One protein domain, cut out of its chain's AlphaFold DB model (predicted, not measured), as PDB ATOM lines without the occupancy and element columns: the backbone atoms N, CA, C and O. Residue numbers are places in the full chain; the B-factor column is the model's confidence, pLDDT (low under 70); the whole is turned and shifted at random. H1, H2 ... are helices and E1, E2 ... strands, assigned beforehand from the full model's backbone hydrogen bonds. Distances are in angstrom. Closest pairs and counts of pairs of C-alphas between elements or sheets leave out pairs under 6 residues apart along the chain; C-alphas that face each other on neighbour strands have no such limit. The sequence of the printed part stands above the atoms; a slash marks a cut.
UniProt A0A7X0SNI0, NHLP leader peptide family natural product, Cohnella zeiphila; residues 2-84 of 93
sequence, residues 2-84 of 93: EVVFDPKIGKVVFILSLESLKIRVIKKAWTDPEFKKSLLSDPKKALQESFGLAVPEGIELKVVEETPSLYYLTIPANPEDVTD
ATOM      1  N   GLU A   2      32.436  -9.483  21.280       59.78
ATOM      2  CA  GLU A   2      33.288  -9.485  22.459       59.78
ATOM      3  C   GLU A   2      32.416  -9.656  23.690       59.78
ATOM      4  O   GLU A   2      31.281  -9.177  23.764       59.78
ATOM      5  N   VAL A   3      32.935 -10.446  24.615       67.00
ATOM      6  CA  VAL A   3      32.246 -10.836  25.830       67.00
ATOM      7  C   VAL A   3      32.912 -10.057  26.949       67.00
ATOM      8  O   VAL A   3      34.045 -10.362  27.314       67.00
ATOM      9  N   VAL A   4      32.227  -9.037  27.460       68.81
ATOM     10  CA  VAL A   4      32.738  -8.205  28.554       68.81
ATOM     11  C   VAL A   4      31.943  -8.516  29.811       68.81
ATOM     12  O   VAL A   4      30.714  -8.549  29.806       68.81
ATOM     13  N   PHE A   5      32.650  -8.785  30.904       75.50
ATOM     14  CA  PHE A   5      32.031  -8.937  32.212       75.50
ATOM     15  C   PHE A   5      31.860  -7.557  32.845       75.50
ATOM     16  O   PHE A   5      32.850  -6.854  33.031       75.50
ATOM     17  N   ASP A   6      30.624  -7.183  33.184       72.38
ATOM     18  CA  ASP A   6      30.358  -5.978  33.968       72.38
ATOM     19  C   ASP A   6      30.321  -6.339  35.468       72.38
ATOM     20  O   ASP A   6      29.352  -6.953  35.940       72.38
ATOM     21  N   PRO A   7      31.355  -5.959  36.244       63.66
ATOM     22  CA  PRO A   7      31.453  -6.295  37.659       63.66
ATOM     23  C   PRO A   7      30.452  -5.541  38.544       63.66
ATOM     24  O   PRO A   7      30.224  -5.968  39.672       63.66
ATOM     25  N   LYS A   8      29.832  -4.451  38.070       72.81
ATOM     26  CA  LYS A   8      28.840  -3.686  38.847       72.81
ATOM     27  C   LYS A   8      27.481  -4.380  38.880       72.81
ATOM     28  O   LYS A   8      26.745  -4.233  39.851       72.81
ATOM     29  N   ILE A   9      27.156  -5.134  37.829       76.69
ATOM     30  CA  ILE A   9      25.866  -5.830  37.684       76.69
ATOM     31  C   ILE A   9      25.992  -7.359  37.671       76.69
ATOM     32  O   ILE A   9      24.978  -8.050  37.575       76.69
ATOM     33  N   GLY A  10      27.213  -7.901  37.757       78.44
ATOM     34  CA  GLY A  10      27.472  -9.344  37.822       78.44
ATOM     35  C   GLY A  10      27.015 -10.109  36.577       78.44
ATOM     36  O   GLY A  10      26.716 -11.301  36.662       78.44
ATOM     37  N   LYS A  11      26.916  -9.430  35.429       71.88
ATOM     38  CA  LYS A  11      26.443 -10.011  34.169       71.88
ATOM     39  C   LYS A  11      27.517  -9.951  33.102       71.88
ATOM     40  O   LYS A  11      28.289  -9.002  32.997       71.88
ATOM     41  N   VAL A  12      27.504 -10.982  32.270       66.06
ATOM     42  CA  VAL A  12      28.236 -11.011  31.013       66.06
ATOM     43  C   VAL A  12      27.419 -10.246  29.975       66.06
ATOM     44  O   VAL A  12      26.287 -10.628  29.673       66.06
ATOM     45  N   VAL A  13      27.979  -9.157  29.458       62.75
ATOM     46  CA  VAL A  13      27.374  -8.325  28.420       62.75
ATOM     47  C   VAL A  13      28.013  -8.691  27.085       62.75
ATOM     48  O   VAL A  13      29.235  -8.698  26.929       62.75
ATOM     49  N   PHE A  14      27.171  -9.022  26.110       64.75
ATOM     50  CA  PHE A  14      27.614  -9.249  24.741       64.75
ATOM     51  C   PHE A  14      27.691  -7.903  24.033       64.75
ATOM     52  O   PHE A  14      26.661  -7.322  23.694       64.75
ATOM     53  N   ILE A  15      28.908  -7.418  23.803       61.69
ATOM     54  CA  ILE A  15      29.127  -6.195  23.039       61.69
ATOM     55  C   ILE A  15      29.282  -6.598  21.572       61.69
ATOM     56  O   ILE A  15      30.193  -7.330  21.157       61.69
ATOM     57  N   LEU A  16      28.324  -6.159  20.763       58.72
ATOM     58  CA  LEU A  16      28.475  -6.177  19.318       58.72
ATOM     59  C   LEU A  16      29.415  -5.031  18.953       58.72
ATOM     60  O   LEU A  16      29.015  -3.875  19.001       58.72
ATOM     61  N   SER A  17      30.649  -5.365  18.574       77.06
ATOM     62  CA  SER A  17      31.550  -4.416  17.912       77.06
ATOM     63  C   SER A  17      30.828  -3.758  16.729       77.06
ATOM     64  O   SER A  17      30.116  -4.436  15.971       77.06
ATOM     65  N   LEU A  18      31.018  -2.447  16.570       77.69
ATOM     66  CA  LEU A  18      30.395  -1.642  15.520       77.69
ATOM     67  C   LEU A  18      30.641  -2.236  14.122       77.69
ATOM     68  O   LEU A  18      29.721  -2.314  13.310       77.69
ATOM     69  N   GLU A  19      31.845  -2.753  13.877       82.88
ATOM     70  CA  GLU A  19      32.216  -3.418  12.622       82.88
ATOM     71  C   GLU A  19      31.377  -4.678  12.367       82.88
ATOM     72  O   GLU A  19      30.855  -4.898  11.271       82.88
ATOM     73  N   SER A  20      31.154  -5.484  13.410       85.06
ATOM     74  CA  SER A  20      30.303  -6.676  13.309       85.06
ATOM     75  C   SER A  20      28.851  -6.309  12.998       85.06
ATOM     76  O   SER A  20      28.179  -7.013  12.239       85.06
ATOM     77  N   LEU A  21      28.351  -5.215  13.576       87.69
ATOM     78  CA  LEU A  21      27.005  -4.726  13.305       87.69
ATOM     79  C   LEU A  21      26.873  -4.210  11.867       87.69
ATOM     80  O   LEU A  21      25.943  -4.621  11.168       87.69
ATOM     81  N   LYS A  22      27.817  -3.383  11.399       90.44
ATOM     82  CA  LYS A  22      27.847  -2.876  10.016       90.44
ATOM     83  C   LYS A  22      27.754  -4.019   9.007       90.44
ATOM     84  O   LYS A  22      26.876  -4.011   8.147       90.44
ATOM     85  N   ILE A  23      28.581  -5.057   9.166       93.81
ATOM     86  CA  ILE A  23      28.576  -6.230   8.277       93.81
ATOM     87  C   ILE A  23      27.202  -6.914   8.255       93.81
ATOM     88  O   ILE A  23      26.736  -7.332   7.194       93.81
ATOM     89  N   ARG A  24      26.531  -7.041   9.407       94.56
ATOM     90  CA  ARG A  24      25.196  -7.662   9.485       94.56
ATOM     91  C   ARG A  24      24.134  -6.834   8.766       94.56
ATOM     92  O   ARG A  24      23.311  -7.414   8.060       94.56
ATOM     93  N   VAL A  25      24.165  -5.511   8.924       96.31
ATOM     94  CA  VAL A  25      23.245  -4.592   8.239       96.31
ATOM     95  C   VAL A  25      23.449  -4.663   6.725       96.31
ATOM     96  O   VAL A  25      22.477  -4.873   6.000       96.31
ATOM     97  N   ILE A  26      24.699  -4.595   6.253       96.44
ATOM     98  CA  ILE A  26      25.044  -4.689   4.824       96.44
ATOM     99  C   ILE A  26      24.568  -6.021   4.235       96.44
ATOM    100  O   ILE A  26      23.873  -6.040   3.221       96.44
ATOM    101  N   LYS A  27      24.875  -7.143   4.900       97.44
ATOM    102  CA  LYS A  27      24.438  -8.468   4.444       97.44
ATOM    103  C   LYS A  27      22.919  -8.557   4.323       97.44
ATOM    104  O   LYS A  27      22.436  -9.036   3.302       97.44
ATOM    105  N   LYS A  28      22.172  -8.073   5.324       98.00
ATOM    106  CA  LYS A  28      20.704  -8.068   5.264       98.00
ATOM    107  C   LYS A  28      20.211  -7.207   4.102       98.00
ATOM    108  O   LYS A  28      19.360  -7.671   3.358       98.00
ATOM    109  N   ALA A  29      20.781  -6.019   3.895       98.19
ATOM    110  CA  ALA A  29      20.426  -5.144   2.777       98.19
ATOM    111  C   ALA A  29      20.658  -5.792   1.399       98.19
ATOM    112  O   ALA A  29      19.887  -5.547   0.475       98.19
ATOM    113  N   TRP A  30      21.669  -6.648   1.242       97.31
ATOM    114  CA  TRP A  30      21.861  -7.399  -0.005       97.31
ATOM    115  C   TRP A  30      20.860  -8.542  -0.199       97.31
ATOM    116  O   TRP A  30      20.471  -8.818  -1.330       97.31
ATOM    117  N   THR A  31      20.442  -9.215   0.875       98.25
ATOM    118  CA  THR A  31      19.561 -10.395   0.793       98.25
ATOM    119  C   THR A  31      18.067 -10.083   0.909       98.25
ATOM    120  O   THR A  31      17.245 -10.941   0.602       98.25
ATOM    121  N   ASP A  32      17.711  -8.889   1.379       98.44
ATOM    122  CA  ASP A  32      16.342  -8.473   1.695       98.44
ATOM    123  C   ASP A  32      16.053  -7.099   1.055       98.44
ATOM    124  O   ASP A  32      16.395  -6.055   1.627       98.44
ATOM    125  N   PRO A  33      15.460  -7.079  -0.157       98.00
ATOM    126  CA  PRO A  33      15.190  -5.844  -0.892       98.00
ATOM    127  C   PRO A  33      14.235  -4.882  -0.175       98.00
ATOM    128  O   PRO A  33      14.403  -3.666  -0.287       98.00
ATOM    129  N   GLU A  34      13.263  -5.399   0.582       98.31
ATOM    130  CA  GLU A  34      12.318  -4.570   1.342       98.31
ATOM    131  C   GLU A  34      13.024  -3.891   2.515       98.31
ATOM    132  O   GLU A  34      12.877  -2.682   2.718       98.31
ATOM    133  N   PHE A  35      13.881  -4.628   3.229       98.44
ATOM    134  CA  PHE A  35      14.741  -4.025   4.241       98.44
ATOM    135  C   PHE A  35      15.662  -2.966   3.638       98.44
ATOM    136  O   PHE A  35      15.765  -1.881   4.197       98.44
ATOM    137  N   LYS A  36      16.301  -3.231   2.491       98.31
ATOM    138  CA  LYS A  36      17.168  -2.250   1.822       98.31
ATOM    139  C   LYS A  36      16.418  -0.965   1.476       98.31
ATOM    140  O   LYS A  36      16.914   0.127   1.738       98.31
ATOM    141  N   LYS A  37      15.217  -1.094   0.909       98.25
ATOM    142  CA  LYS A  37      14.361   0.043   0.566       98.25
ATOM    143  C   LYS A  37      13.977   0.847   1.810       98.25
ATOM    144  O   LYS A  37      14.065   2.072   1.784       98.25
ATOM    145  N   SER A  38      13.603   0.168   2.895       98.00
ATOM    146  CA  SER A  38      13.313   0.806   4.184       98.00
ATOM    147  C   SER A  38      14.550   1.508   4.748       98.00
ATOM    148  O   SER A  38      14.487   2.683   5.087       98.00
ATOM    149  N   LEU A  39      15.705   0.838   4.740       98.19
ATOM    150  CA  LEU A  39      16.974   1.364   5.233       98.19
ATOM    151  C   LEU A  39      17.429   2.618   4.475       98.19
ATOM    152  O   LEU A  39      17.998   3.510   5.090       98.19
ATOM    153  N   LEU A  40      17.178   2.707   3.167       97.88
ATOM    154  CA  LEU A  40      17.490   3.897   2.366       97.88
ATOM    155  C   LEU A  40      16.507   5.056   2.598       97.88
ATOM    156  O   LEU A  40      16.880   6.210   2.405       97.88
ATOM    157  N   SER A  41      15.260   4.765   2.984       97.81
ATOM    158  CA  SER A  41      14.209   5.776   3.162       97.81
ATOM    159  C   SER A  41      14.102   6.299   4.594       97.81
ATOM    160  O   SER A  41      13.888   7.491   4.787       97.81
ATOM    161  N   ASP A  42      14.195   5.415   5.585       97.50
ATOM    162  CA  ASP A  42      14.135   5.723   7.015       97.50
ATOM    163  C   ASP A  42      15.096   4.787   7.774       97.50
ATOM    164  O   ASP A  42      14.696   3.747   8.318       97.50
ATOM    165  N   PRO A  43      16.397   5.135   7.801       97.19
ATOM    166  CA  PRO A  43      17.422   4.284   8.388       97.19
ATOM    167  C   PRO A  43      17.168   3.963   9.862       97.19
ATOM    168  O   PRO A  43      17.387   2.831  10.298       97.19
ATOM    169  N   LYS A  44      16.699   4.951  10.637       95.56
ATOM    170  CA  LYS A  44      16.471   4.797  12.079       95.56
ATOM    171  C   LYS A  44      15.377   3.772  12.341       95.56
ATOM    172  O   LYS A  44      15.577   2.854  13.136       95.56
ATOM    173  N   LYS A  45      14.250   3.891  11.638       96.38
ATOM    174  CA  LYS A  45      13.141   2.946  11.763       96.38
ATOM    175  C   LYS A  45      13.541   1.543  11.314       96.38
ATOM    176  O   LYS A  45      13.289   0.583  12.036       96.38
ATOM    177  N   ALA A  46      14.222   1.418  10.174       97.62
ATOM    178  CA  ALA A  46      14.652   0.124   9.651       97.62
ATOM    179  C   ALA A  46      15.584  -0.622  10.625       97.62
ATOM    180  O   ALA A  46      15.433  -1.831  10.839       97.62
ATOM    181  N   LEU A  47      16.535   0.093  11.239       95.94
ATOM    182  CA  LEU A  47      17.440  -0.466  12.246       95.94
ATOM    183  C   LEU A  47      16.703  -0.849  13.535       95.94
ATOM    184  O   LEU A  47      16.958  -1.928  14.077       95.94
ATOM    185  N   GLN A  48      15.754  -0.030  13.989       95.50
ATOM    186  CA  GLN A  48      14.936  -0.341  15.158       95.50
ATOM    187  C   GLN A  48      14.091  -1.604  14.936       95.50
ATOM    188  O   GLN A  48      14.098  -2.501  15.773       95.50
ATOM    189  N   GLU A  49      13.394  -1.711  13.805       96.44
ATOM    190  CA  GLU A  49      12.496  -2.837  13.519       96.44
ATOM    191  C   GLU A  49      13.252  -4.152  13.281       96.44
ATOM    192  O   GLU A  49      12.813  -5.211  13.724       96.44
ATOM    193  N   SER A  50      14.401  -4.102  12.598       94.62
ATOM    194  CA  SER A  50      15.144  -5.315  12.218       94.62
ATOM    195  C   SER A  50      16.174  -5.771  13.247       94.62
ATOM    196  O   SER A  50      16.506  -6.957  13.298       94.62
ATOM    197  N   PHE A  51      16.726  -4.840  14.026       92.31
ATOM    198  CA  PHE A  51      17.841  -5.113  14.934       92.31
ATOM    199  C   PHE A  51      17.587  -4.642  16.370       92.31
ATOM    200  O   PHE A  51      18.421  -4.913  17.231       92.31
ATOM    201  N   GLY A  52      16.463  -3.970  16.649       92.19
ATOM    202  CA  GLY A  52      16.182  -3.397  17.969       92.19
ATOM    203  C   GLY A  52      17.106  -2.233  18.329       92.19
ATOM    204  O   GLY A  52      17.298  -1.957  19.510       92.19
ATOM    205  N   LEU A  53      17.726  -1.598  17.330       90.12
ATOM    206  CA  LEU A  53      18.725  -0.554  17.527       90.12
ATOM    207  C   LEU A  53      18.101   0.834  17.436       90.12
ATOM    208  O   LEU A  53      17.712   1.276  16.354       90.12
ATOM    209  N   ALA A  54      18.092   1.529  18.569       89.50
ATOM    210  CA  ALA A  54      17.648   2.909  18.654       89.50
ATOM    211  C   ALA A  54      18.814   3.855  18.346       89.50
ATOM    212  O   ALA A  54      19.843   3.834  19.021       89.50
ATOM    213  N   VAL A  55      18.643   4.701  17.331       87.50
ATOM    214  CA  VAL A  55      19.572   5.802  17.043       87.50
ATOM    215  C   VAL A  55      19.155   7.012  17.885       87.50
ATOM    216  O   VAL A  55      17.981   7.385  17.808       87.50
ATOM    217  N   PRO A  56      20.068   7.650  18.644       88.62
ATOM    218  CA  PRO A  56      19.729   8.780  19.505       88.62
ATOM    219  C   PRO A  56      18.992   9.922  18.789       88.62
ATOM    220  O   PRO A  56      19.210  10.212  17.601       88.62
ATOM    221  N   GLU A  57      18.118  10.593  19.537       80.19
ATOM    222  CA  GLU A  57      17.506  11.851  19.118       80.19
ATOM    223  C   GLU A  57      18.608  12.917  19.008       80.19
ATOM    224  O   GLU A  57      19.429  13.062  19.906       80.19
ATOM    225  N   GLY A  58      18.694  13.602  17.864       85.38
ATOM    226  CA  GLY A  58      19.775  14.551  17.553       85.38
ATOM    227  C   GLY A  58      20.830  14.042  16.565       85.38
ATOM    228  O   GLY A  58      21.479  14.851  15.912       85.38
ATOM    229  N   ILE A  59      20.952  12.726  16.359       87.69
ATOM    230  CA  ILE A  59      21.840  12.179  15.319       87.69
ATOM    231  C   ILE A  59      21.083  12.065  13.999       87.69
ATOM    232  O   ILE A  59      20.098  11.333  13.916       87.69
ATOM    233  N   GLU A  60      21.533  12.741  12.948       90.06
ATOM    234  CA  GLU A  60      21.059  12.467  11.590       90.06
ATOM    235  C   GLU A  60      21.798  11.243  11.033       90.06
ATOM    236  O   GLU A  60      23.026  11.208  10.996       90.06
ATOM    237  N   LEU A  61      21.051  10.220  10.612       92.38
ATOM    238  CA  LEU A  61      21.617   9.024   9.994       92.38
ATOM    239  C   LEU A  61      21.238   9.004   8.518       92.38
ATOM    240  O   LEU A  61      20.056   8.962   8.185       92.38
ATOM    241  N   LYS A  62      22.248   8.979   7.647       94.44
ATOM    242  CA  LYS A  62      22.081   8.874   6.198       94.44
ATOM    243  C   LYS A  62      22.701   7.580   5.693       94.44
ATOM    244  O   LYS A  62      23.829   7.248   6.048       94.44
ATOM    245  N   VAL A  63      21.969   6.874   4.838       95.81
ATOM    246  CA  VAL A  63      22.443   5.661   4.167       95.81
ATOM    247  C   VAL A  63      22.540   5.945   2.678       95.81
ATOM    248  O   VAL A  63      21.623   6.506   2.081       95.81
ATOM    249  N   VAL A  64      23.669   5.572   2.087       94.81
ATOM    250  CA  VAL A  64      23.917   5.661   0.649       94.81
ATOM    251  C   VAL A  64      24.321   4.289   0.136       94.81
ATOM    252  O   VAL A  64      24.946   3.507   0.850       94.81
ATOM    253  N   GLU A  65      23.945   3.996  -1.101       94.31
ATOM    254  CA  GLU A  65      24.379   2.792  -1.796       94.31
ATOM    255  C   GLU A  65      25.524   3.135  -2.752       94.31
ATOM    256  O   GLU A  65      25.401   4.033  -3.589       94.31
ATOM    257  N   GLU A  66      26.628   2.403  -2.626       94.19
ATOM    258  CA  GLU A  66      27.720   2.424  -3.596       94.19
ATOM    259  C   GLU A  66      27.333   1.700  -4.886       94.19
ATOM    260  O   GLU A  66      26.592   0.717  -4.883       94.19
ATOM    261  N   THR A  67      27.884   2.173  -6.003       93.00
ATOM    262  CA  THR A  67      27.757   1.513  -7.308       93.00
ATOM    263  C   THR A  67      29.151   1.192  -7.845       93.00
ATOM    264  O   THR A  67      30.118   1.810  -7.401       93.00
ATOM    265  N   PRO A  68      29.307   0.288  -8.833       95.25
ATOM    266  CA  PRO A  68      30.632  -0.072  -9.352       95.25
ATOM    267  C   PRO A  68      31.480   1.110  -9.859       95.25
ATOM    268  O   PRO A  68      32.698   0.993  -9.965       95.25
ATOM    269  N   SER A  69      30.844   2.241 -10.181       95.38
ATOM    270  CA  SER A  69      31.481   3.460 -10.683       95.38
ATOM    271  C   SER A  69      31.486   4.631  -9.690       95.38
ATOM    272  O   SER A  69      31.966   5.703 -10.048       95.38
ATOM    273  N   LEU A  70      30.936   4.473  -8.480       94.00
ATOM    274  CA  LEU A  70      30.857   5.540  -7.478       94.00
ATOM    275  C   LEU A  70      31.113   4.992  -6.075       94.00
ATOM    276  O   LEU A  70      30.321   4.198  -5.564       94.00
ATOM    277  N   TYR A  71      32.177   5.502  -5.460       93.50
ATOM    278  CA  TYR A  71      32.594   5.191  -4.096       93.50
ATOM    279  C   TYR A  71      32.385   6.397  -3.183       93.50
ATOM    280  O   TYR A  71      32.551   7.540  -3.622       93.50
ATOM    281  N   TYR A  72      32.076   6.146  -1.911       92.12
ATOM    282  CA  TYR A  72      31.952   7.200  -0.901       92.12
ATOM    283  C   TYR A  72      33.078   7.095   0.126       92.12
ATOM    284  O   TYR A  72      33.248   6.073   0.785       92.12
ATOM    285  N   LEU A  73      33.817   8.188   0.314       92.50
ATOM    286  CA  LEU A  73      34.762   8.328   1.416       92.50
ATOM    287  C   LEU A  73      34.118   9.176   2.512       92.50
ATOM    288  O   LEU A  73      33.707  10.309   2.262       92.50
ATOM    289  N   THR A  74      34.043   8.636   3.726       90.62
ATOM    290  CA  THR A  74      33.626   9.405   4.900       90.62
ATOM    291  C   THR A  74      34.855  10.016   5.555       90.62
ATOM    292  O   THR A  74      35.812   9.317   5.883       90.62
ATOM    293  N   ILE A  75      34.840  11.336   5.717       91.81
ATOM    294  CA  ILE A  75      35.836  12.061   6.503       91.81
ATOM    295  C   ILE A  75      35.134  12.445   7.809       91.81
ATOM    296  O   ILE A  75      34.090  13.099   7.744       91.81
ATOM    297  N   PRO A  76      35.628  11.994   8.975       87.12
ATOM    298  CA  PRO A  76      35.007  12.314  10.254       87.12
ATOM    299  C   PRO A  76      35.103  13.813  10.552       87.12
ATOM    300  O   PRO A  76      35.941  14.520   9.989       87.12
ATOM    301  N   ALA A  77      34.251  14.289  11.461       83.75
ATOM    302  CA  ALA A  77      34.376  15.640  11.994       83.75
ATOM    303  C   ALA A  77      35.775  15.841  12.592       83.75
ATOM    304  O   ALA A  77      36.349  14.916  13.176       83.75
ATOM    305  N   ASN A  78      36.315  17.046  12.433       87.06
ATOM    306  CA  ASN A  78      37.587  17.396  13.042       87.06
ATOM    307  C   ASN A  78      37.457  17.258  14.571       87.06
ATOM    308  O   ASN A  78      36.551  17.866  15.148       87.06
ATOM    309  N   PRO A  79      38.328  16.475  15.233       82.31
ATOM    310  CA  PRO A  79      38.258  16.259  16.675       82.31
ATOM    311  C   PRO A  79      38.365  17.550  17.501       82.31
ATOM    312  O   PRO A  79      37.890  17.573  18.629       82.31
ATOM    313  N   GLU A  80      38.957  18.619  16.964       84.25
ATOM    314  CA  GLU A  80      39.040  19.914  17.658       84.25
ATOM    315  C   GLU A  80      37.718  20.698  17.633       84.25
ATOM    316  O   GLU A  80      37.480  21.527  18.506       84.25
ATOM    317  N   ASP A  81      36.843  20.418  16.662       79.00
ATOM    318  CA  ASP A  81      35.554  21.100  16.503       79.00
ATOM    319  C   ASP A  81      34.432  20.414  17.308       79.00
ATOM    320  O   ASP A  81      33.396  21.019  17.588       79.00
ATOM    321  N   VAL A  82      34.638  19.162  17.734       69.00
ATOM    322  CA  VAL A  82      33.747  18.438  18.657       69.00
ATOM    323  C   VAL A  82      34.168  18.686  20.106       69.00
ATOM    324  O   VAL A  82      34.739  17.833  20.779       69.00
ATOM    325  N   THR A  83      33.879  19.893  20.592       56.44
ATOM    326  CA  THR A  83      34.082  20.292  21.993       56.44
ATOM    327  C   THR A  83      32.774  20.224  22.773       56.44
ATOM    328  O   THR A  83      32.264  21.244  23.209       56.44
ATOM    329  N   ASP A  84      32.207  19.033  22.976       53.81
ATOM    330  CA  ASP A  84      31.228  18.894  24.058       53.81
ATOM    331  C   ASP A  84      31.137  17.480  24.639       53.81
ATOM    332  O   ASP A  84      30.963  16.486  23.936       53.81
TER     333      ASP A  84
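AT A GLANCE: This is residues 2 to 84 of the 93 residues of the protein "NHLP leader peptide family natural product" of Cohnella zeiphila (UniProt A0A7X0SNI0). A two-stranded hairpin, E1 and E2, extends from one side of a small cluster of three helices, and its far end, residues 6 to 11, sticks out. H2 and H3 fold back on each other as a helical hairpin, H1 makes a corner with H2, and the chain after H3 runs away as a long tail without named elements, whose residues 66 to 71 and 73 to 84 stand free. The printed part has 83 residues, with two named strands and three named helices in the order E1, E2, H1, H2, H3; the sheet has the order E1 - E2 and is antiparallel, and the class is mixed, helices and strands. The whole is loose, with a radius of gyration of the C-alphas of 16.1 A and spans of 49 by 37 by 24 A.

IN THESE COORDINATES: Strand E1, residues 2 to 6, begins with C-alpha 2 at (33.288, -9.485, 22.459) and is 12.4 A long from first to last C-alpha. E2, residues 11 to 15, measures 12.1 A. H1, residues 18 to 31, is the longest helix at 20.3 A and begins with C-alpha 18 at (30.395, -1.642, 15.520). H2, residues 33 to 41, measures 12.3 A. H3, residues 43 to 51, measures 11.5 A and ends with C-alpha 51 at (17.841, -5.113, 14.934).

HOW THE PARTS SIT: E1 and E2 form a hairpin of antiparallel neighbours, with 146 degrees between their directions. N 4 and O 13 are within hydrogen-bond range at 3.1 A, and N 13 and O 4 at 2.8 A. A tight link of 2 residues joins E2 to H1. H1 and H2 touch only at the corner by their link, H1 with residues 28 to 30 alone; their closest C-alphas, those of Ala 29 and Lys 36, are 4.5 A apart. Their lines stand at a steep tilt of 57 degrees, opposite ways. H2 and H3 touch and form a helical hairpin, at a steep tilt of 38 degrees, opposite ways; their closest C-alphas, those of Leu 39 and Ala 46, are 5.1 A apart. H1 and H3 are near each other. E1 is apart from H1, H2 and H3, and E2 is apart from H2 and H3. In H1, H2 and H3 every O i to N i+4 pair is within hydrogen-bond range.

THE WHOLE: The two C-alphas farthest apart, those of Gly 10 and Ser 69, are 50.3 A from each other. Without the stretches that stand free, the body has 59 residues and spans 37 by 29 by 25 A. Residues 52 to 84 hold no named element. The links between named elements are tight, and the printed part has no cut. The mean pLDDT of the printed part is 86.9; residues 2 to 4, 7, 12 to 16 and 82 to 84 are under 70.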